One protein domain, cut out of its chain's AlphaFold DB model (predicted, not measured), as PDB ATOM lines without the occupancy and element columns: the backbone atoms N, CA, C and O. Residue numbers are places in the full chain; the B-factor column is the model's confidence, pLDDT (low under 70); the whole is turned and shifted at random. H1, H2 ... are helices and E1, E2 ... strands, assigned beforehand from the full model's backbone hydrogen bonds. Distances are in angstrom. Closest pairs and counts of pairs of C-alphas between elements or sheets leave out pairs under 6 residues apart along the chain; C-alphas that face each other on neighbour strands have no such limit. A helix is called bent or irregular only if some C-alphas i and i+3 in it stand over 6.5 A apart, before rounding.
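What this domain is: This is residues 90 to 111, 122 to 208 and 222 to 255 of the 511 residues of the protein "F-box domain-containing protein" of Armillaria ostoyae (UniProt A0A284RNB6). A twisted sheet of five parallel strands has its three helices along one side: H3 covers the edge strand E5, H1 only grazes the sheet toward its other edge, and H2 packs beside H1, off the sheet. On the opposite side there is no named helix, and the long unnamed stretch 95 to 111 loops out beyond E1. The printed part has 143 residues, in the order E1 E2 H1 E3 H2 E4 E5 H3, and the sheet order is E1 E2 E3 E4 E5. The class is mixed, helices and strands, with 64 residues, under half, in named elements. The whole is compact, with a radius of gyration of the C-alphas of 15.1 A and spans of 45 by 32 by 30 A.

Where its parts are: E1, residues 90 to 94, begins at C-alpha 90 (27.444, -2.262, 27.237) and is 13.1 A long. E2 is residues 133 to 137, 13.0 A. H1, residues 142 to 158, is 24.0 A long. It is irregular, C-alphas 151 and 154 being 7.6 A apart, with a kink of 49 degrees near residue 152. E3 is residues 166 to 169, H2 residues 181 to 191, 15.6 A, and E4 residues 195 to 199. E5, residues 231 to 235, is 13.3 A long. H3, residues 239 to 250, is 16.4 A long and ends at C-alpha 250 (41.231, -17.204, 46.299).

How they stand to each other: E1 and E5 are edge strands. Within hydrogen-bond range are N 93 and O 135, 2.8 A, between E1 and E2; N 167 and O 134, 2.8 A, between E2 and E3; N 168 and O 197, 2.8 A, between E3 and E4; and N 233 and O 198, 2.9 A, between E4 and E5. E2, H1, E3 and E3, H2, E4 are strand-helix-strand units, two parallel neighbour strands with a helix between, both with right-handed crossovers. H1 only grazes the sheet, with residues 145 to 156. H1 and H2 touch, closest at the C-alphas of His 143 and Phe 186, 6.7 A, at a shallow tilt of 25 degrees, the same way. H2 is not on the sheet. H3 is over E5 at a height over the sheet of 9.9 A, its local plane resting on just 6 C-alphas, and runs along the strands at 22 degrees to E5 on the local plane; the closest C-alphas are Val 232 and Ile 249, 7.6 A. H3 and H2 are apart. Each O i to N i+4 pair is within hydrogen-bond range in H2 and H3, and 11 of 13 in H1.

The domain as a whole: The C-alphas farthest apart, Ile 126 and Pro 205, are 45.8 A apart. Residues 112 to 121 and 209 to 221 are not printed, with gaps of 18.7 A and 21.5 A between C-alphas. The link E3 to H2 is long. Mean pLDDT of the printed part is 77.8; 38 residues are under 70, among them 95 to 111, 124 to 130 and 202 to 208.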
ATOM      1  N   CYS A  90      27.487  -2.024  25.790       66.38
ATOM      2  CA  CYS A  90      27.444  -2.262  27.237       66.38
ATOM      3  C   CYS A  90      26.088  -1.849  27.816       66.38
ATOM      4  O   CYS A  90      25.726  -0.670  27.775       66.38
ATOM      5  N   TYR A  91      25.365  -2.821  28.367       74.31
ATOM      6  CA  TYR A  91      24.057  -2.609  28.979       74.31
ATOM      7  C   TYR A  91      24.143  -2.666  30.491       74.31
ATOM      8  O   TYR A  91      24.733  -3.590  31.046       74.31
ATOM      9  N   GLU A  92      23.517  -1.694  31.147       81.50
ATOM     10  CA  GLU A  92      23.402  -1.656  32.597       81.50
ATOM     11  C   GLU A  92      21.934  -1.857  32.988       81.50
ATOM     12  O   GLU A  92      21.062  -1.079  32.604       81.50
ATOM     13  N   PHE A  93      21.654  -2.924  33.730       83.06
ATOM     14  CA  PHE A  93      20.341  -3.218  34.286       83.06
ATOM     15  C   PHE A  93      20.333  -2.845  35.761       83.06
ATOM     16  O   PHE A  93      21.134  -3.370  36.533       83.06
ATOM     17  N   CYS A  94      19.425  -1.961  36.159       79.94
ATOM     18  CA  CYS A  94      19.342  -1.464  37.523       79.94
ATOM     19  C   CYS A  94      17.927  -1.606  38.095       79.94
ATOM     20  O   CYS A  94      16.929  -1.582  37.367       79.94
ATOM     21  N   GLY A  95      17.835  -1.726  39.420       64.19
ATOM     22  CA  GLY A  95      16.561  -1.676  40.139       64.19
ATOM     23  C   GLY A  95      15.866  -0.313  40.015       64.19
ATOM     24  O   GLY A  95      16.521   0.729  39.923       64.19
ATOM     25  N   SER A  96      14.528  -0.309  40.054       53.69
ATOM     26  CA  SER A  96      13.665   0.870  39.830       53.69
ATOM     27  C   SER A  96      13.911   2.060  40.773       53.69
ATOM     28  O   SER A  96      13.438   3.157  40.497       53.69
ATOM     29  N   SER A  97      14.648   1.882  41.876       45.91
ATOM     30  CA  SER A  97      15.025   2.967  42.796       45.91
ATOM     31  C   SER A  97      16.204   3.815  42.303       45.91
ATOM     32  O   SER A  97      16.498   4.865  42.867       45.91
ATOM     33  N   SER A  98      16.880   3.393  41.233       47.03
ATOM     34  CA  SER A  98      18.059   4.063  40.677       47.03
ATOM     35  C   SER A  98      17.724   4.895  39.434       47.03
ATOM     36  O   SER A  98      18.413   4.839  38.420       47.03
ATOM     37  N   ASN A  99      16.681   5.724  39.508       38.75
ATOM     38  CA  ASN A  99      16.325   6.686  38.453       38.75
ATOM     39  C   ASN A  99      17.307   7.874  38.383       38.75
ATOM     40  O   ASN A  99      16.901   9.030  38.283       38.75
ATOM     41  N   ARG A 100      18.620   7.621  38.445       46.16
ATOM     42  CA  ARG A 100      19.618   8.612  38.033       46.16
ATOM     43  C   ARG A 100      19.981   8.346  36.574       46.16
ATOM     44  O   ARG A 100      20.249   7.194  36.228       46.16
ATOM     45  N   PRO A 101      20.014   9.379  35.717       40.34
ATOM     46  CA  PRO A 101      20.476   9.219  34.346       40.34
ATOM     47  C   PRO A 101      21.886   8.620  34.357       40.34
ATOM     48  O   PRO A 101      22.729   9.015  35.167       40.34
ATOM     49  N   ALA A 102      22.115   7.638  33.483       45.34
ATOM     50  CA  ALA A 102      23.399   6.966  33.344       45.34
ATOM     51  C   ALA A 102      24.509   8.014  33.165       45.34
ATOM     52  O   ALA A 102      24.536   8.767  32.190       45.34
ATOM     53  N   GLY A 103      25.415   8.103  34.138       40.62
ATOM     54  CA  GLY A 103      26.587   8.957  34.013       40.62
ATOM     55  C   GLY A 103      27.498   8.425  32.907       40.62
ATOM     56  O   GLY A 103      27.676   7.215  32.780       40.62
ATOM     57  N   LYS A 104      28.124   9.323  32.137       37.06
ATOM     58  CA  LYS A 104      29.247   9.003  31.238       37.06
ATOM     59  C   LYS A 104      30.432   8.480  32.068       37.06
ATOM     60  O   LYS A 104      31.348   9.235  32.372       37.06
ATOM     61  N   LYS A 105      30.406   7.219  32.507       40.91
ATOM     62  CA  LYS A 105      31.526   6.592  33.238       40.91
ATOM     63  C   LYS A 105      32.419   5.716  32.359       40.91
ATOM     64  O   LYS A 105      33.531   5.403  32.762       40.91
ATOM     65  N   CYS A 106      32.005   5.427  31.132       35.75
ATOM     66  CA  CYS A 106      32.874   4.928  30.072       35.75
ATOM     67  C   CYS A 106      32.603   5.784  28.835       35.75
ATOM     68  O   CYS A 106      31.470   6.211  28.641       35.75
ATOM     69  N   GLY A 107      33.586   6.039  27.974       35.94
ATOM     70  CA  GLY A 107      33.409   6.803  26.726       35.94
ATOM     71  C   GLY A 107      32.426   6.198  25.700       35.94
ATOM     72  O   GLY A 107      32.448   6.593  24.542       35.94
ATOM     73  N   LYS A 108      31.567   5.252  26.101       46.47
ATOM     74  CA  LYS A 108      30.485   4.638  25.324       46.47
ATOM     75  C   LYS A 108      29.154   4.940  26.023       46.47
ATOM     76  O   LYS A 108      29.099   4.964  27.248       46.47
ATOM     77  N   ARG A 109      28.083   5.204  25.263       49.84
ATOM     78  CA  ARG A 109      26.742   5.489  25.811       49.84
ATOM     79  C   ARG A 109      26.238   4.278  26.612       49.84
ATOM     80  O   ARG A 109      25.720   3.345  26.016       49.84
ATOM     81  N   THR A 110      26.389   4.281  27.934       54.16
ATOM     82  CA  THR A 110      25.724   3.310  28.814       54.16
ATOM     83  C   THR A 110      24.251   3.685  28.917       54.16
ATOM     84  O   THR A 110      23.934   4.837  29.223       54.16
ATOM     85  N   GLN A 111      23.348   2.740  28.666       64.94
ATOM     86  CA  GLN A 111      21.918   2.942  28.884       64.94
ATOM     87  C   GLN A 111      21.479   2.119  30.097       64.94
ATOM     88  O   GLN A 111      21.600   0.897  30.087       64.94
ATOM     89  N   ARG A 122      15.159 -12.565  25.650       76.50
ATOM     90  CA  ARG A 122      14.563 -13.846  25.244       76.50
ATOM     91  C   ARG A 122      14.144 -13.844  23.776       76.50
ATOM     92  O   ARG A 122      14.032 -14.916  23.184       76.50
ATOM     93  N   LEU A 123      13.937 -12.659  23.208       72.62
ATOM     94  CA  LEU A 123      13.542 -12.461  21.821       72.62
ATOM     95  C   LEU A 123      14.723 -12.426  20.847       72.62
ATOM     96  O   LEU A 123      14.487 -12.413  19.643       72.62
ATOM     97  N   SER A 124      15.968 -12.491  21.327       67.56
ATOM     98  CA  SER A 124      17.165 -12.563  20.476       67.56
ATOM     99  C   SER A 124      17.345 -13.904  19.750       67.56
ATOM    100  O   SER A 124      18.417 -14.193  19.241       67.56
ATOM    101  N   PHE A 125      16.299 -14.735  19.660       61.88
ATOM    102  CA  PHE A 125      16.333 -15.973  18.874       61.88
ATOM    103  C   PHE A 125      16.616 -15.721  17.384       61.88
ATOM    104  O   PHE A 125      17.163 -16.583  16.710       61.88
ATOM    105  N   ILE A 126      16.237 -14.541  16.887       61.84
ATOM    106  CA  ILE A 126      16.352 -14.146  15.479       61.84
ATOM    107  C   ILE A 126      17.514 -13.165  15.276       61.84
ATOM    108  O   ILE A 126      18.241 -13.267  14.292       61.84
ATOM    109  N   TYR A 127      17.697 -12.230  16.213       65.62
ATOM    110  CA  TYR A 127      18.729 -11.199  16.161       65.62
ATOM    111  C   TYR A 127      19.542 -11.184  17.454       65.62
ATOM    112  O   TYR A 127      19.017 -10.860  18.523       65.62
ATOM    113  N   ASN A 128      20.836 -11.487  17.350       68.62
ATOM    114  CA  ASN A 128      21.764 -11.408  18.470       68.62
ATOM    115  C   ASN A 128      22.309  -9.978  18.593       68.62
ATOM    116  O   ASN A 128      23.092  -9.555  17.739       68.62
ATOM    117  N   PRO A 129      21.937  -9.215  19.638       68.69
ATOM    118  CA  PRO A 129      22.526  -7.901  19.846       68.69
ATOM    119  C   PRO A 129      24.035  -8.046  20.136       68.69
ATOM    120  O   PRO A 129      24.425  -8.974  20.850       68.69
ATOM    121  N   PRO A 130      24.895  -7.134  19.640       67.06
ATOM    122  CA  PRO A 130      26.345  -7.185  19.844       67.06
ATOM    123  C   PRO A 130      26.725  -6.735  21.267       67.06
ATOM    124  O   PRO A 130      27.367  -5.704  21.483       67.06
ATOM    125  N   LEU A 131      26.285  -7.498  22.267       70.81
ATOM    126  CA  LEU A 131      26.525  -7.226  23.679       70.81
ATOM    127  C   LEU A 131      27.914  -7.728  24.079       70.81
ATOM    128  O   LEU A 131      28.179  -8.932  24.108       70.81
ATOM    129  N   ALA A 132      28.800  -6.792  24.419       70.25
ATOM    130  CA  ALA A 132      30.127  -7.113  24.935       70.25
ATOM    131  C   ALA A 132      30.102  -7.354  26.450       70.25
ATOM    132  O   ALA A 132      30.838  -8.202  26.937       70.25
ATOM    133  N   VAL A 133      29.263  -6.622  27.196       76.88
ATOM    134  CA  VAL A 133      29.127  -6.754  28.657       76.88
ATOM    135  C   VAL A 133      27.684  -6.482  29.092       76.88
ATOM    136  O   VAL A 133      27.066  -5.509  28.650       76.88
ATOM    137  N   ILE A 134      27.175  -7.313  30.003       84.25
ATOM    138  CA  ILE A 134      25.968  -7.075  30.795       84.25
ATOM    139  C   ILE A 134      26.397  -6.701  32.211       84.25
ATOM    140  O   ILE A 134      27.058  -7.481  32.897       84.25
ATOM    141  N   ARG A 135      25.992  -5.518  32.667       87.44
ATOM    142  CA  ARG A 135      26.145  -5.091  34.055       87.44
ATOM    143  C   ARG A 135      24.798  -5.141  34.770       87.44
ATOM    144  O   ARG A 135      23.854  -4.498  34.333       87.44
ATOM    145  N   CYS A 136      24.726  -5.843  35.894       89.00
ATOM    146  CA  CYS A 136      23.556  -5.905  36.765       89.00
ATOM    147  C   CYS A 136      23.840  -5.195  38.083       89.00
ATOM    148  O   CYS A 136      24.716  -5.606  38.843       89.00
ATOM    149  N   LYS A 137      23.078  -4.146  38.373       88.56
ATOM    150  CA  LYS A 137      23.120  -3.425  39.639       88.56
ATOM    151  C   LYS A 137      21.909  -3.804  40.481       88.56
ATOM    152  O   LYS A 137      20.828  -3.231  40.313       88.56
ATOM    153  N   PHE A 138      22.100  -4.784  41.356       86.81
ATOM    154  CA  PHE A 138      21.042  -5.294  42.219       86.81
ATOM    155  C   PHE A 138      20.693  -4.285  43.318       86.81
ATOM    156  O   PHE A 138      21.549  -3.543  43.813       86.81
ATOM    157  N   SER A 139      19.414  -4.242  43.674       83.00
ATOM    158  CA  SER A 139      18.877  -3.434  44.770       83.00
ATOM    159  C   SER A 139      18.369  -4.325  45.906       83.00
ATOM    160  O   SER A 139      18.466  -5.549  45.851       83.00
ATOM    161  N   ASN A 140      17.729  -3.737  46.919       81.19
ATOM    162  CA  ASN A 140      17.038  -4.504  47.964       81.19
ATOM    163  C   ASN A 140      15.886  -5.383  47.423       81.19
ATOM    164  O   ASN A 140      15.390  -6.247  48.138       81.19
ATOM    165  N   ASN A 141      15.473  -5.210  46.159       83.75
ATOM    166  CA  ASN A 141      14.525  -6.089  45.464       83.75
ATOM    167  C   ASN A 141      15.210  -7.242  44.697       83.75
ATOM    168  O   ASN A 141      14.605  -7.808  43.777       83.75
ATOM    169  N   PHE A 142      16.443  -7.604  45.070       84.88
ATOM    170  CA  PHE A 142      17.292  -8.582  44.378       84.88
ATOM    171  C   PHE A 142      16.582  -9.900  44.034       84.88
ATOM    172  O   PHE A 142      16.832 -10.462  42.974       84.88
ATOM    173  N   HIS A 143      15.650 -10.385  44.863       84.56
ATOM    174  CA  HIS A 143      14.911 -11.617  44.572       84.56
ATOM    175  C   HIS A 143      14.061 -11.502  43.291       84.56
ATOM    176  O   HIS A 143      14.077 -12.390  42.436       84.56
ATOM    177  N   LYS A 144      13.339 -10.385  43.114       87.00
ATOM    178  CA  LYS A 144      12.542 -10.135  41.899       87.00
ATOM    179  C   LYS A 144      13.447  -9.905  40.690       87.00
ATOM    180  O   LYS A 144      13.144 -10.380  39.599       87.00
ATOM    181  N   GLU A 145      14.552  -9.198  40.897       89.88
ATOM    182  CA  GLU A 145      15.540  -8.884  39.862       89.88
ATOM    183  C   GLU A 145      16.225 -10.160  39.349       89.88
ATOM    184  O   GLU A 145      16.215 -10.428  38.146       89.88
ATOM    185  N   MET A 146      16.707 -11.017  40.252       89.88
ATOM    186  CA  MET A 146      17.312 -12.310  39.926       89.88
ATOM    187  C   MET A 146      16.313 -13.249  39.251       89.88
ATOM    188  O   MET A 146      16.675 -13.950  38.310       89.88
ATOM    189  N   LYS A 147      15.030 -13.229  39.635       90.38
ATOM    190  CA  LYS A 147      13.994 -14.015  38.944       90.38
ATOM    191  C   LYS A 147      13.890 -13.664  37.454       90.38
ATOM    192  O   LYS A 147      13.695 -14.560  36.632       90.38
ATOM    193  N   GLU A 148      14.030 -12.390  37.086       89.31
ATOM    194  CA  GLU A 148      14.034 -11.965  35.677       89.31
ATOM    195  C   GLU A 148      15.318 -12.393  34.942       89.31
ATOM    196  O   GLU A 148      15.240 -12.839  33.790       89.31
ATOM    197  N   VAL A 149      16.476 -12.358  35.614       89.12
ATOM    198  CA  VAL A 149      17.744 -12.888  35.075       89.12
ATOM    199  C   VAL A 149      17.637 -14.397  34.836       89.12
ATOM    200  O   VAL A 149      17.892 -14.862  33.724       89.12
ATOM    201  N   LYS A 150      17.159 -15.158  35.830       88.31
ATOM    202  CA  LYS A 150      16.961 -16.617  35.752       88.31
ATOM    203  C   LYS A 150      16.072 -17.019  34.587       88.31
ATOM    204  O   LYS A 150      16.422 -17.906  33.813       88.31
ATOM    205  N   ARG A 151      14.946 -16.322  34.411       87.69
ATOM    206  CA  ARG A 151      14.021 -16.533  33.281       87.69
ATOM    207  C   ARG A 151      14.678 -16.331  31.914       87.69
ATOM    208  O   ARG A 151      14.144 -16.810  30.916       87.69
ATOM    209  N   SER A 152      15.800 -15.621  31.865       84.81
ATOM    210  CA  SER A 152      16.518 -15.276  30.639       84.81
ATOM    211  C   SER A 152      17.817 -16.071  30.461       84.81
ATOM    212  O   SER A 152      18.450 -15.949  29.415       84.81
ATOM    213  N   LEU A 153      18.182 -16.946  31.411       84.06
ATOM    214  CA  LEU A 153      19.381 -17.796  31.349       84.06
ATOM    215  C   LEU A 153      19.528 -18.591  30.047       84.06
ATOM    216  O   LEU A 153      20.630 -18.587  29.502       84.06
ATOM    217  N   PRO A 154      18.478 -19.242  29.496       82.75
ATOM    218  CA  PRO A 154      18.623 -19.970  28.237       82.75
ATOM    219  C   PRO A 154      19.047 -19.054  27.087       82.75
ATOM    220  O   PRO A 154      19.873 -19.428  26.260       82.75
ATOM    221  N   ALA A 155      18.528 -17.826  27.052       79.75
ATOM    222  CA  ALA A 155      18.914 -16.858  26.040       79.75
ATOM    223  C   ALA A 155      20.346 -16.351  26.260       79.75
ATOM    224  O   ALA A 155      21.115 -16.291  25.306       79.75
ATOM    225  N   LEU A 156      20.727 -16.072  27.511       80.88
ATOM    226  CA  LEU A 156      22.091 -15.671  27.874       80.88
ATOM    227  C   LEU A 156      23.132 -16.735  27.501       80.88
ATOM    228  O   LEU A 156      24.186 -16.383  26.976       80.88
ATOM    229  N   LYS A 157      22.821 -18.022  27.717       80.56
ATOM    230  CA  LYS A 157      23.664 -19.154  27.299       80.56
ATOM    231  C   LYS A 157      23.851 -19.192  25.785       80.56
ATOM    232  O   LYS A 157      24.978 -19.270  25.321       80.56
ATOM    233  N   ARG A 158      22.759 -19.097  25.020       76.50
ATOM    234  CA  ARG A 158      22.810 -19.131  23.545       76.50
ATOM    235  C   ARG A 158      23.603 -17.975  22.941       76.50
ATOM    236  O   ARG A 158      24.240 -18.155  21.916       76.50
ATOM    237  N   MET A 159      23.553 -16.803  23.568       71.88
ATOM    238  CA  MET A 159      24.301 -15.622  23.129       71.88
ATOM    239  C   MET A 159      25.767 -15.617  23.600       71.88
ATOM    240  O   MET A 159      26.448 -14.611  23.416       71.88
ATOM    241  N   ASP A 160      26.236 -16.686  24.253       73.44
ATOM    242  CA  ASP A 160      27.575 -16.781  24.851       73.44
ATOM    243  C   ASP A 160      27.888 -15.644  25.854       73.44
ATOM    244  O   ASP A 160      29.025 -15.235  26.077       73.44
ATOM    245  N   LEU A 161      26.849 -15.096  26.498       70.31
ATOM    246  CA  LEU A 161      26.994 -13.980  27.443       70.31
ATOM    247  C   LEU A 161      27.344 -14.443  28.861       70.31
ATOM    248  O   LEU A 161      27.715 -13.620  29.696       70.31
ATOM    249  N   LEU A 162      27.248 -15.748  29.136       63.69
ATOM    250  CA  LEU A 162      27.681 -16.349  30.404       63.69
ATOM    251  C   LEU A 162      29.178 -16.713  30.417       63.69
ATOM    252  O   LEU A 162      29.717 -17.092  31.458       63.69
ATOM    253  N   SER A 163      29.870 -16.561  29.285       63.91
ATOM    254  CA  SER A 163      31.314 -16.794  29.144       63.91
ATOM    255  C   SER A 163      32.125 -15.558  29.543       63.91
ATOM    256  O   SER A 163      32.969 -15.071  28.799       63.91
ATOM    257  N   GLY A 164      31.827 -15.012  30.726       62.94
ATOM    258  CA  GLY A 164      32.578 -13.912  31.336       62.94
ATOM    259  C   GLY A 164      32.068 -12.500  31.028       62.94
ATOM    260  O   GLY A 164      32.604 -11.509  31.504       62.94
ATOM    261  N   ARG A 165      30.962 -12.336  30.305       74.75
ATOM    262  CA  ARG A 165      30.449 -10.990  29.975       74.75
ATOM    263  C   ARG A 165      29.542 -10.394  31.052       74.75
ATOM    264  O   ARG A 165      28.860  -9.406  30.787       74.75
ATOM    265  N   PHE A 166      29.523 -10.966  32.257       83.69
ATOM    266  CA  PHE A 166      28.641 -10.551  33.347       83.69
ATOM    267  C   PHE A 166      29.394  -9.779  34.441       83.69
ATOM    268  O   PHE A 166      30.351 -10.273  35.041       83.69
ATOM    269  N   SER A 167      28.935  -8.560  34.721       87.88
ATOM    270  CA  SER A 167      29.398  -7.706  35.817       87.88
ATOM    271  C   SER A 167      28.246  -7.474  36.784       87.88
ATOM    272  O   SER A 167      27.150  -7.111  36.366       87.88
ATOM    273  N   VAL A 168      28.479  -7.643  38.078       90.31
ATOM    274  CA  VAL A 168      27.459  -7.448  39.109       90.31
ATOM    275  C   VAL A 168      27.896  -6.388  40.110       90.31
ATOM    276  O   VAL A 168      29.082  -6.228  40.392       90.31
ATOM    277  N   SER A 169      26.938  -5.619  40.609       87.81
ATOM    278  CA  SER A 169      27.161  -4.556  41.583       87.81
ATOM    279  C   SER A 169      26.046  -4.538  42.618       87.81
ATOM    280  O   SER A 169      24.869  -4.691  42.283       87.81
ATOM    281  N   PHE A 170      26.443  -4.292  43.860       85.19
ATOM    282  CA  PHE A 170      25.605  -4.230  45.050       85.19
ATOM    283  C   PHE A 170      25.673  -2.853  45.721       85.19
ATOM    284  O   PHE A 170      25.377  -2.733  46.904       85.19
ATOM    285  N   GLU A 171      26.046  -1.799  44.979       68.44
ATOM    286  CA  GLU A 171      26.342  -0.459  45.530       68.44
ATOM    287  C   GLU A 171      25.206   0.148  46.388       68.44
ATOM    288  O   GLU A 171      25.409   1.102  47.141       68.44
ATOM    289  N   HIS A 172      23.982  -0.368  46.249       66.25
ATOM    290  CA  HIS A 172      22.774   0.115  46.929       66.25
ATOM    291  C   HIS A 172      22.031  -0.979  47.700       66.25
ATOM    292  O   HIS A 172      20.879  -0.778  48.083       66.25
ATOM    293  N   MET A 173      22.659  -2.138  47.888       74.06
ATOM    294  CA  MET A 173      22.070  -3.229  48.645       74.06
ATOM    295  C   MET A 173      22.407  -3.071  50.128       74.06
ATOM    296  O   MET A 173      23.561  -2.854  50.501       74.06
ATOM    297  N   GLY A 174      21.390  -3.163  50.980       69.44
ATOM    298  CA  GLY A 174      21.581  -3.301  52.416       69.44
ATOM    299  C   GLY A 174      22.065  -4.713  52.723       69.44
ATOM    300  O   GLY A 174      21.375  -5.676  52.406       69.44
ATOM    301  N   TRP A 175      23.241  -4.836  53.336       75.56
ATOM    302  CA  TRP A 175      23.786  -6.119  53.779       75.56
ATOM    303  C   TRP A 175      23.192  -6.483  55.146       75.56
ATOM    304  O   TRP A 175      23.541  -5.824  56.132       75.56
ATOM    305  N   PRO A 176      22.293  -7.481  55.249       74.19
ATOM    306  CA  PRO A 176      21.715  -7.838  56.538       74.19
ATOM    307  C   PRO A 176      22.776  -8.490  57.432       74.19
ATOM    308  O   PRO A 176      23.619  -9.249  56.953       74.19
ATOM    309  N   LYS A 177      22.725  -8.221  58.743       73.00
ATOM    310  CA  LYS A 177      23.640  -8.841  59.723       73.00
ATOM    311  C   LYS A 177      23.500 -10.362  59.757       73.00
ATOM    312  O   LYS A 177      24.503 -11.049  59.877       73.00
ATOM    313  N   VAL A 178      22.275 -10.869  59.613       74.88
ATOM    314  CA  VAL A 178      21.976 -12.302  59.510       74.88
ATOM    315  C   VAL A 178      21.473 -12.587  58.093       74.88
ATOM    316  O   VAL A 178      20.528 -11.922  57.653       74.88
ATOM    317  N   PRO A 179      22.089 -13.514  57.345       77.44
ATOM    318  CA  PRO A 179      21.643 -13.892  56.013       77.44
ATOM    319  C   PRO A 179      20.289 -14.586  56.104       77.44
ATOM    320  O   PRO A 179      20.036 -15.371  57.010       77.44
ATOM    321  N   THR A 180      19.409 -14.299  55.154       81.56
ATOM    322  CA  THR A 180      18.162 -15.055  54.998       81.56
ATOM    323  C   THR A 180      18.360 -16.150  53.954       81.56
ATOM    324  O   THR A 180      19.225 -16.027  53.083       81.56
ATOM    325  N   GLU A 181      17.510 -17.176  53.948       82.25
ATOM    326  CA  GLU A 181      17.495 -18.193  52.881       82.25
ATOM    327  C   GLU A 181      17.387 -17.565  51.485       82.25
ATOM    328  O   GLU A 181      18.044 -17.982  50.533       82.25
ATOM    329  N   THR A 182      16.604 -16.488  51.365       81.56
ATOM    330  CA  THR A 182      16.466 -15.740  50.111       81.56
ATOM    331  C   THR A 182      17.773 -15.088  49.660       81.56
ATOM    332  O   THR A 182      18.000 -15.006  48.453       81.56
ATOM    333  N   HIS A 183      18.643 -14.662  50.585       81.50
ATOM    334  CA  HIS A 183      19.992 -14.199  50.253       81.50
ATOM    335  C   HIS A 183      20.871 -15.372  49.811       81.50
ATOM    336  O   HIS A 183      21.483 -15.284  48.751       81.50
ATOM    337  N   ALA A 184      20.900 -16.479  50.559       84.94
ATOM    338  CA  ALA A 184      21.707 -17.650  50.203       84.94
ATOM    339  C   ALA A 184      21.365 -18.177  48.793       84.94
ATOM    340  O   ALA A 184      22.249 -18.284  47.942       84.94
ATOM    341  N   ALA A 185      20.075 -18.365  48.499       87.00
ATOM    342  CA  ALA A 185      19.598 -18.790  47.182       87.00
ATOM    343  C   ALA A 185      19.966 -17.793  46.066       87.00
ATOM    344  O   ALA A 185      20.297 -18.188  44.949       87.00
ATOM    345  N   PHE A 186      19.942 -16.488  46.359       88.69
ATOM    346  CA  PHE A 186      20.363 -15.465  45.404       88.69
ATOM    347  C   PHE A 186      21.846 -15.602  45.024       88.69
ATOM    348  O   PHE A 186      22.171 -15.530  43.838       88.69
ATOM    349  N   PHE A 187      22.736 -15.815  45.996       89.12
ATOM    350  CA  PHE A 187      24.169 -16.003  45.737       89.12
ATOM    351  C   PHE A 187      24.467 -17.341  45.053       89.12
ATOM    352  O   PHE A 187      25.329 -17.409  44.175       89.12
ATOM    353  N   GLU A 188      23.700 -18.381  45.363       90.25
ATOM    354  CA  GLU A 188      23.770 -19.644  44.633       90.25
ATOM    355  C   GLU A 188      23.395 -19.456  43.154       90.25
ATOM    356  O   GLU A 188      24.103 -19.913  42.256       90.25
ATOM    357  N   ASP A 189      22.322 -18.718  42.867       89.12
ATOM    358  CA  ASP A 189      21.931 -18.397  41.495       89.12
ATOM    359  C   ASP A 189      22.950 -17.494  40.786       89.12
ATOM    360  O   ASP A 189      23.194 -17.662  39.589       89.12
ATOM    361  N   LEU A 190      23.581 -16.573  41.519       88.38
ATOM    362  CA  LEU A 190      24.643 -15.702  41.016       88.38
ATOM    363  C   LEU A 190      25.849 -16.507  40.510       88.38
ATOM    364  O   LEU A 190      26.407 -16.177  39.459       88.38
ATOM    365  N   SER A 191      26.219 -17.584  41.212       88.62
ATOM    366  CA  SER A 191      27.338 -18.457  40.825       88.62
ATOM    367  C   SER A 191      27.164 -19.081  39.437       88.62
ATOM    368  O   SER A 191      28.130 -19.258  38.693       88.62
ATOM    369  N   LYS A 192      25.912 -19.288  39.012       87.19
ATOM    370  CA  LYS A 192      25.553 -19.883  37.716       87.19
ATOM    371  C   LYS A 192      25.717 -18.908  36.539       87.19
ATOM    372  O   LYS A 192      25.556 -19.320  35.390       87.19
ATOM    373  N   LEU A 193      26.017 -17.628  36.796       83.31
ATOM    374  CA  LEU A 193      26.122 -16.579  35.769       83.31
ATOM    375  C   LEU A 193      27.524 -16.408  35.172       83.31
ATOM    376  O   LEU A 193      27.650 -15.726  34.158       83.31
ATOM    377  N   GLY A 194      28.567 -16.998  35.769       84.38
ATOM    378  CA  GLY A 194      29.947 -16.824  35.294       84.38
ATOM    379  C   GLY A 194      30.437 -15.373  35.395       84.38
ATOM    380  O   GLY A 194      30.943 -14.815  34.423       84.38
ATOM    381  N   CYS A 195      30.236 -14.742  36.556       89.31
ATOM    382  CA  CYS A 195      30.577 -13.336  36.791       89.31
ATOM    383  C   CYS A 195      32.091 -13.077  36.660       89.31
ATOM    384  O   CYS A 195      32.876 -13.763  37.306       89.31
ATOM    385  N   MET A 196      32.484 -12.043  35.901       90.88
ATOM    386  CA  MET A 196      33.877 -11.557  35.820       90.88
ATOM    387  C   MET A 196      34.157 -10.381  36.750       90.88
ATOM    388  O   MET A 196      35.294 -10.145  37.150       90.88
ATOM    389  N   THR A 197      33.135  -9.593  37.074       92.12
ATOM    390  CA  THR A 197      33.293  -8.442  37.963       92.12
ATOM    391  C   THR A 197      32.228  -8.453  39.032       92.12
ATOM    392  O   THR A 197      31.048  -8.570  38.708       92.12
ATOM    393  N   ILE A 198      32.636  -8.240  40.276       92.94
ATOM    394  CA  ILE A 198      31.740  -8.053  41.414       92.94
ATOM    395  C   ILE A 198      32.115  -6.775  42.159       92.94
ATOM    396  O   ILE A 198      33.284  -6.539  42.468       92.94
ATOM    397  N   ASP A 199      31.122  -5.926  42.409       91.31
ATOM    398  CA  ASP A 199      31.290  -4.678  43.146       91.31
ATOM    399  C   ASP A 199      30.423  -4.665  44.405       91.31
ATOM    400  O   ASP A 199      29.204  -4.518  44.322       91.31
ATOM    401  N   MET A 200      31.062  -4.808  45.568       87.69
ATOM    402  CA  MET A 200      30.423  -4.763  46.886       87.69
ATOM    403  C   MET A 200      30.588  -3.416  47.589       87.69
ATOM    404  O   MET A 200      30.438  -3.334  48.807       87.69
ATOM    405  N   ALA A 201      30.900  -2.351  46.848       79.62
ATOM    406  CA  ALA A 201      31.055  -1.022  47.418       79.62
ATOM    407  C   ALA A 201      29.840  -0.601  48.248       79.62
ATOM    408  O   ALA A 201      28.764  -0.363  47.715       79.62
ATOM    409  N   LYS A 202      30.026  -0.413  49.552       69.94
ATOM    410  CA  LYS A 202      29.009   0.202  50.407       69.94
ATOM    411  C   LYS A 202      29.078   1.722  50.229       69.94
ATOM    412  O   LYS A 202      30.149   2.308  50.385       69.94
ATOM    413  N   ARG A 203      27.965   2.369  49.858       56.34
ATOM    414  CA  ARG A 203      27.913   3.836  49.700       56.34
ATOM    415  C   ARG A 203      27.464   4.569  50.963       56.34
ATOM    416  O   ARG A 203      27.890   5.697  51.164       56.34
ATOM    417  N   ASP A 204      26.669   3.909  51.803       47.81
ATOM    418  CA  ASP A 204      26.107   4.488  53.022       47.81
ATOM    419  C   ASP A 204      26.269   3.522  54.206       47.81
ATOM    420  O   ASP A 204      25.955   2.339  54.067       47.81
ATOM    421  N   PRO A 205      26.738   3.987  55.380       42.88
ATOM    422  CA  PRO A 205      27.042   3.144  56.539       42.88
ATOM    423  C   PRO A 205      25.810   2.563  57.245       42.88
ATOM    424  O   PRO A 205      25.980   1.782  58.177       42.88
ATOM    425  N   TRP A 206      24.591   2.881  56.802       42.06
ATOM    426  CA  TRP A 206      23.350   2.461  57.447       42.06
ATOM    427  C   TRP A 206      23.198   0.942  57.344       42.06
ATOM    428  O   TRP A 206      22.764   0.394  56.332       42.06
ATOM    429  N   PHE A 207      23.611   0.243  58.399       46.84
ATOM    430  CA  PHE A 207      23.195  -1.128  58.622       46.84
ATOM    431  C   PHE A 207      21.685  -1.082  58.802       46.84
ATOM    432  O   PHE A 207      21.187  -0.451  59.729       46.84
ATOM    433  N   VAL A 208      20.953  -1.702  57.881       43.34
ATOM    434  CA  VAL A 208      19.540  -1.955  58.124       43.34
ATOM    435  C   VAL A 208      19.524  -2.972  59.252       43.34
ATOM    436  O   VAL A 208      20.013  -4.093  59.074       43.34
ATOM    437  N   ASP A 222      26.758 -20.239  53.153       87.31
ATOM    438  CA  ASP A 222      27.809 -20.943  52.418       87.31
ATOM    439  C   ASP A 222      27.460 -21.156  50.929       87.31
ATOM    440  O   ASP A 222      27.316 -22.287  50.466       87.31
ATOM    441  N   PRO A 223      27.247 -20.079  50.146       90.06
ATOM    442  CA  PRO A 223      26.980 -20.236  48.725       90.06
ATOM    443  C   PRO A 223      28.248 -20.641  47.948       90.06
ATOM    444  O   PRO A 223      29.362 -20.310  48.369       90.06
ATOM    445  N   PRO A 224      28.098 -21.278  46.767       93.88
ATOM    446  CA  PRO A 224      29.217 -21.613  45.892       93.88
ATOM    447  C   PRO A 224      30.100 -20.405  45.560       93.88
ATOM    448  O   PRO A 224      29.621 -19.273  45.412       93.88
ATOM    449  N   VAL A 225      31.400 -20.654  45.410       93.88
ATOM    450  CA  VAL A 225      32.377 -19.626  45.039       93.88
ATOM    451  C   VAL A 225      32.209 -19.185  43.586       93.88
ATOM    452  O   VAL A 225      31.853 -19.962  42.698       93.88
ATOM    453  N   LEU A 226      32.485 -17.909  43.332       93.38
ATOM    454  CA  LEU A 226      32.647 -17.389  41.981       93.38
ATOM    455  C   LEU A 226      34.098 -17.640  41.565       93.38
ATOM    456  O   LEU A 226      34.989 -17.095  42.200       93.38
ATOM    457  N   THR A 227      34.319 -18.434  40.516       93.06
ATOM    458  CA  THR A 227      35.663 -18.883  40.078       93.06
ATOM    459  C   THR A 227      36.189 -18.170  38.829       93.06
ATOM    460  O   THR A 227      37.263 -18.470  38.316       93.06
ATOM    461  N   LYS A 228      35.406 -17.238  38.274       93.06
ATOM    462  CA  LYS A 228      35.720 -16.524  37.022       93.06
ATOM    463  C   LYS A 228      35.955 -15.030  37.228       93.06
ATOM    464  O   LYS A 228      35.968 -14.280  36.252       93.06
ATOM    465  N   LEU A 229      36.090 -14.575  38.473       94.81
ATOM    466  CA  LEU A 229      36.272 -13.155  38.748       94.81
ATOM    467  C   LEU A 229      37.651 -12.711  38.249       94.81
ATOM    468  O   LEU A 229      38.661 -13.318  38.572       94.81
ATOM    469  N   SER A 230      37.697 -11.615  37.499       95.50
ATOM    470  CA  SER A 230      38.940 -10.898  37.194       95.50
ATOM    471  C   SER A 230      39.014  -9.561  37.925       95.50
ATOM    472  O   SER A 230      40.098  -9.039  38.178       95.50
ATOM    473  N   LYS A 231      37.863  -8.999  38.316       95.94
ATOM    474  CA  LYS A 231      37.792  -7.747  39.067       95.94
ATOM    475  C   LYS A 231      36.886  -7.853  40.288       95.94
ATOM    476  O   LYS A 231      35.692  -8.126  40.169       95.94
ATOM    477  N   VAL A 232      37.423  -7.489  41.447       96.56
ATOM    478  CA  VAL A 232      36.678  -7.443  42.709       96.56
ATOM    479  C   VAL A 232      36.761  -6.049  43.312       96.56
ATOM    480  O   VAL A 232      37.838  -5.470  43.420       96.56
ATOM    481  N   THR A 233      35.621  -5.499  43.728       94.56
ATOM    482  CA  THR A 233      35.580  -4.416  44.712       94.56
ATOM    483  C   THR A 233      35.051  -4.964  46.024       94.56
ATOM    484  O   THR A 233      33.872  -5.304  46.114       94.56
ATOM    485  N   LEU A 234      35.921  -5.032  47.030       93.50
ATOM    486  CA  LEU A 234      35.589  -5.485  48.375       93.50
ATOM    487  C   LEU A 234      35.478  -4.271  49.293       93.50
ATOM    488  O   LEU A 234      36.302  -3.354  49.258       93.50
ATOM    489  N   SER A 235      34.430  -4.231  50.100       89.94
ATOM    490  CA  SER A 235      34.218  -3.181  51.090       89.94
ATOM    491  C   SER A 235      33.695  -3.782  52.377       89.94
ATOM    492  O   SER A 235      33.256  -4.927  52.376       89.94
ATOM    493  N   GLU A 236      33.739  -3.007  53.455       85.25
ATOM    494  CA  GLU A 236      33.214  -3.433  54.748       85.25
ATOM    495  C   GLU A 236      31.753  -3.908  54.641       85.25
ATOM    496  O   GLU A 236      30.842  -3.162  54.259       85.25
ATOM    497  N   CYS A 237      31.539  -5.174  54.985       84.50
ATOM    498  CA  CYS A 237      30.244  -5.831  55.074       84.50
ATOM    499  C   CYS A 237      30.292  -6.878  56.207       84.50
ATOM    500  O   CYS A 237      31.368  -7.125  56.754       84.50
ATOM    501  N   PRO A 238      29.148  -7.456  56.622       86.50
ATOM    502  CA  PRO A 238      29.133  -8.464  57.681       86.50
ATOM    503  C   PRO A 238      30.069  -9.645  57.378       86.50
ATOM    504  O   PRO A 238      30.211 -10.045  56.220       86.50
ATOM    505  N   GLU A 239      30.667 -10.219  58.424       87.31
ATOM    506  CA  GLU A 239      31.794 -11.163  58.338       87.31
ATOM    507  C   GLU A 239      31.557 -12.341  57.388       87.31
ATOM    508  O   GLU A 239      32.442 -12.679  56.607       87.31
ATOM    509  N   GLN A 240      30.354 -12.918  57.373       87.25
ATOM    510  CA  GLN A 240      30.008 -14.029  56.476       87.25
ATOM    511  C   GLN A 240      30.126 -13.684  54.979       87.25
ATOM    512  O   GLN A 240      30.537 -14.522  54.178       87.25
ATOM    513  N   TYR A 241      29.821 -12.441  54.586       88.81
ATOM    514  CA  TYR A 241      29.937 -11.995  53.196       88.81
ATOM    515  C   TYR A 241      31.391 -11.694  52.838       88.81
ATOM    516  O   TYR A 241      31.814 -12.015  51.729       88.81
ATOM    517  N   ILE A 242      32.168 -11.134  53.777       91.00
ATOM    518  CA  ILE A 242      33.624 -10.992  53.627       91.00
ATOM    519  C   ILE A 242      34.257 -12.375  53.454       91.00
ATOM    520  O   ILE A 242      35.015 -12.574  52.513       91.00
ATOM    521  N   ALA A 243      33.916 -13.343  54.307       92.69
ATOM    522  CA  ALA A 243      34.457 -14.698  54.253       92.69
ATOM    523  C   ALA A 243      34.137 -15.398  52.924       92.69
ATOM    524  O   ALA A 243      35.033 -15.948  52.285       92.69
ATOM    525  N   TRP A 244      32.886 -15.331  52.456       93.56
ATOM    526  CA  TRP A 244      32.522 -15.856  51.138       93.56
ATOM    527  C   TRP A 244      33.288 -15.162  50.001       93.56
ATOM    528  O   TRP A 244      33.795 -15.837  49.105       93.56
ATOM    529  N   MET A 245      33.442 -13.837  50.051       94.62
ATOM    530  CA  MET A 245      34.217 -13.110  49.044       94.62
ATOM    531  C   MET A 245      35.694 -13.454  49.041       94.62
ATOM    532  O   MET A 245      36.286 -13.504  47.969       94.62
ATOM    533  N   LEU A 246      36.291 -13.667  50.211       96.12
ATOM    534  CA  LEU A 246      37.684 -14.080  50.326       96.12
ATOM    535  C   LEU A 246      37.899 -15.434  49.641       96.12
ATOM    536  O   LEU A 246      38.805 -15.536  48.822       96.12
ATOM    537  N   ARG A 247      36.992 -16.403  49.839       96.00
ATOM    538  CA  ARG A 247      37.016 -17.671  49.085       96.00
ATOM    539  C   ARG A 247      36.851 -17.463  47.576       96.00
ATOM    540  O   ARG A 247      37.524 -18.101  46.782       96.00
ATOM    541  N   CYS A 248      35.982 -16.540  47.155       96.12
ATOM    542  CA  CYS A 248      35.839 -16.217  45.729       96.12
ATOM    543  C   CYS A 248      37.095 -15.558  45.136       96.12
ATOM    544  O   CYS A 248      37.368 -15.747  43.956       96.12
ATOM    545  N   ILE A 249      37.816 -14.748  45.918       96.88
ATOM    546  CA  ILE A 249      39.081 -14.112  45.520       96.88
ATOM    547  C   ILE A 249      40.177 -15.168  45.367       96.88
ATOM    548  O   ILE A 249      40.917 -15.115  44.392       96.88
ATOM    549  N   GLU A 250      40.265 -16.103  46.310       96.75
ATOM    550  CA  GLU A 250      41.231 -17.204  46.299       96.75
ATOM    551  C   GLU A 250      41.054 -18.119  45.078       96.75
ATOM    552  O   GLU A 250      42.024 -18.438  44.396       96.75
ATOM    553  N   GLU A 251      39.808 -18.461  44.747       95.62
ATOM    554  CA  GLU A 251      39.456 -19.410  43.678       95.62
ATOM    555  C   GLU A 251      39.297 -18.762  42.285       95.62
ATOM    556  O   GLU A 251      38.793 -19.390  41.350       95.62
ATOM    557  N   SER A 252      39.666 -17.486  42.126       95.94
ATOM    558  CA  SER A 252      39.476 -16.730  40.882       95.94
ATOM    559  C   SER A 252      40.769 -16.123  40.327       95.94
ATOM    560  O   SER A 252      41.644 -15.708  41.087       95.94
ATOM    561  N   PRO A 253      40.879 -15.948  38.994       95.69
ATOM    562  CA  PRO A 253      42.018 -15.291  38.354       95.69
ATOM    563  C   PRO A 253      41.949 -13.757  38.495       95.69
ATOM    564  O   PRO A 253      41.757 -13.036  37.515       95.69
ATOM    565  N   ILE A 254      42.097 -13.240  39.715       97.56
ATOM    566  CA  ILE A 254      41.956 -11.808  40.008       97.56
ATOM    567  C   ILE A 254      43.075 -10.987  39.351       97.56
ATOM    568  O   ILE A 254      44.243 -11.114  39.702       97.56
ATOM    569  N   GLU A 255      42.693 -10.067  38.467       97.75
ATOM    570  CA  GLU A 255      43.583  -9.089  37.828       97.75
ATOM    571  C   GLU A 255      43.518  -7.714  38.505       97.75
ATOM    572  O   GLU A 255      44.499  -6.968  38.539       97.75
TER     573      GLU A 255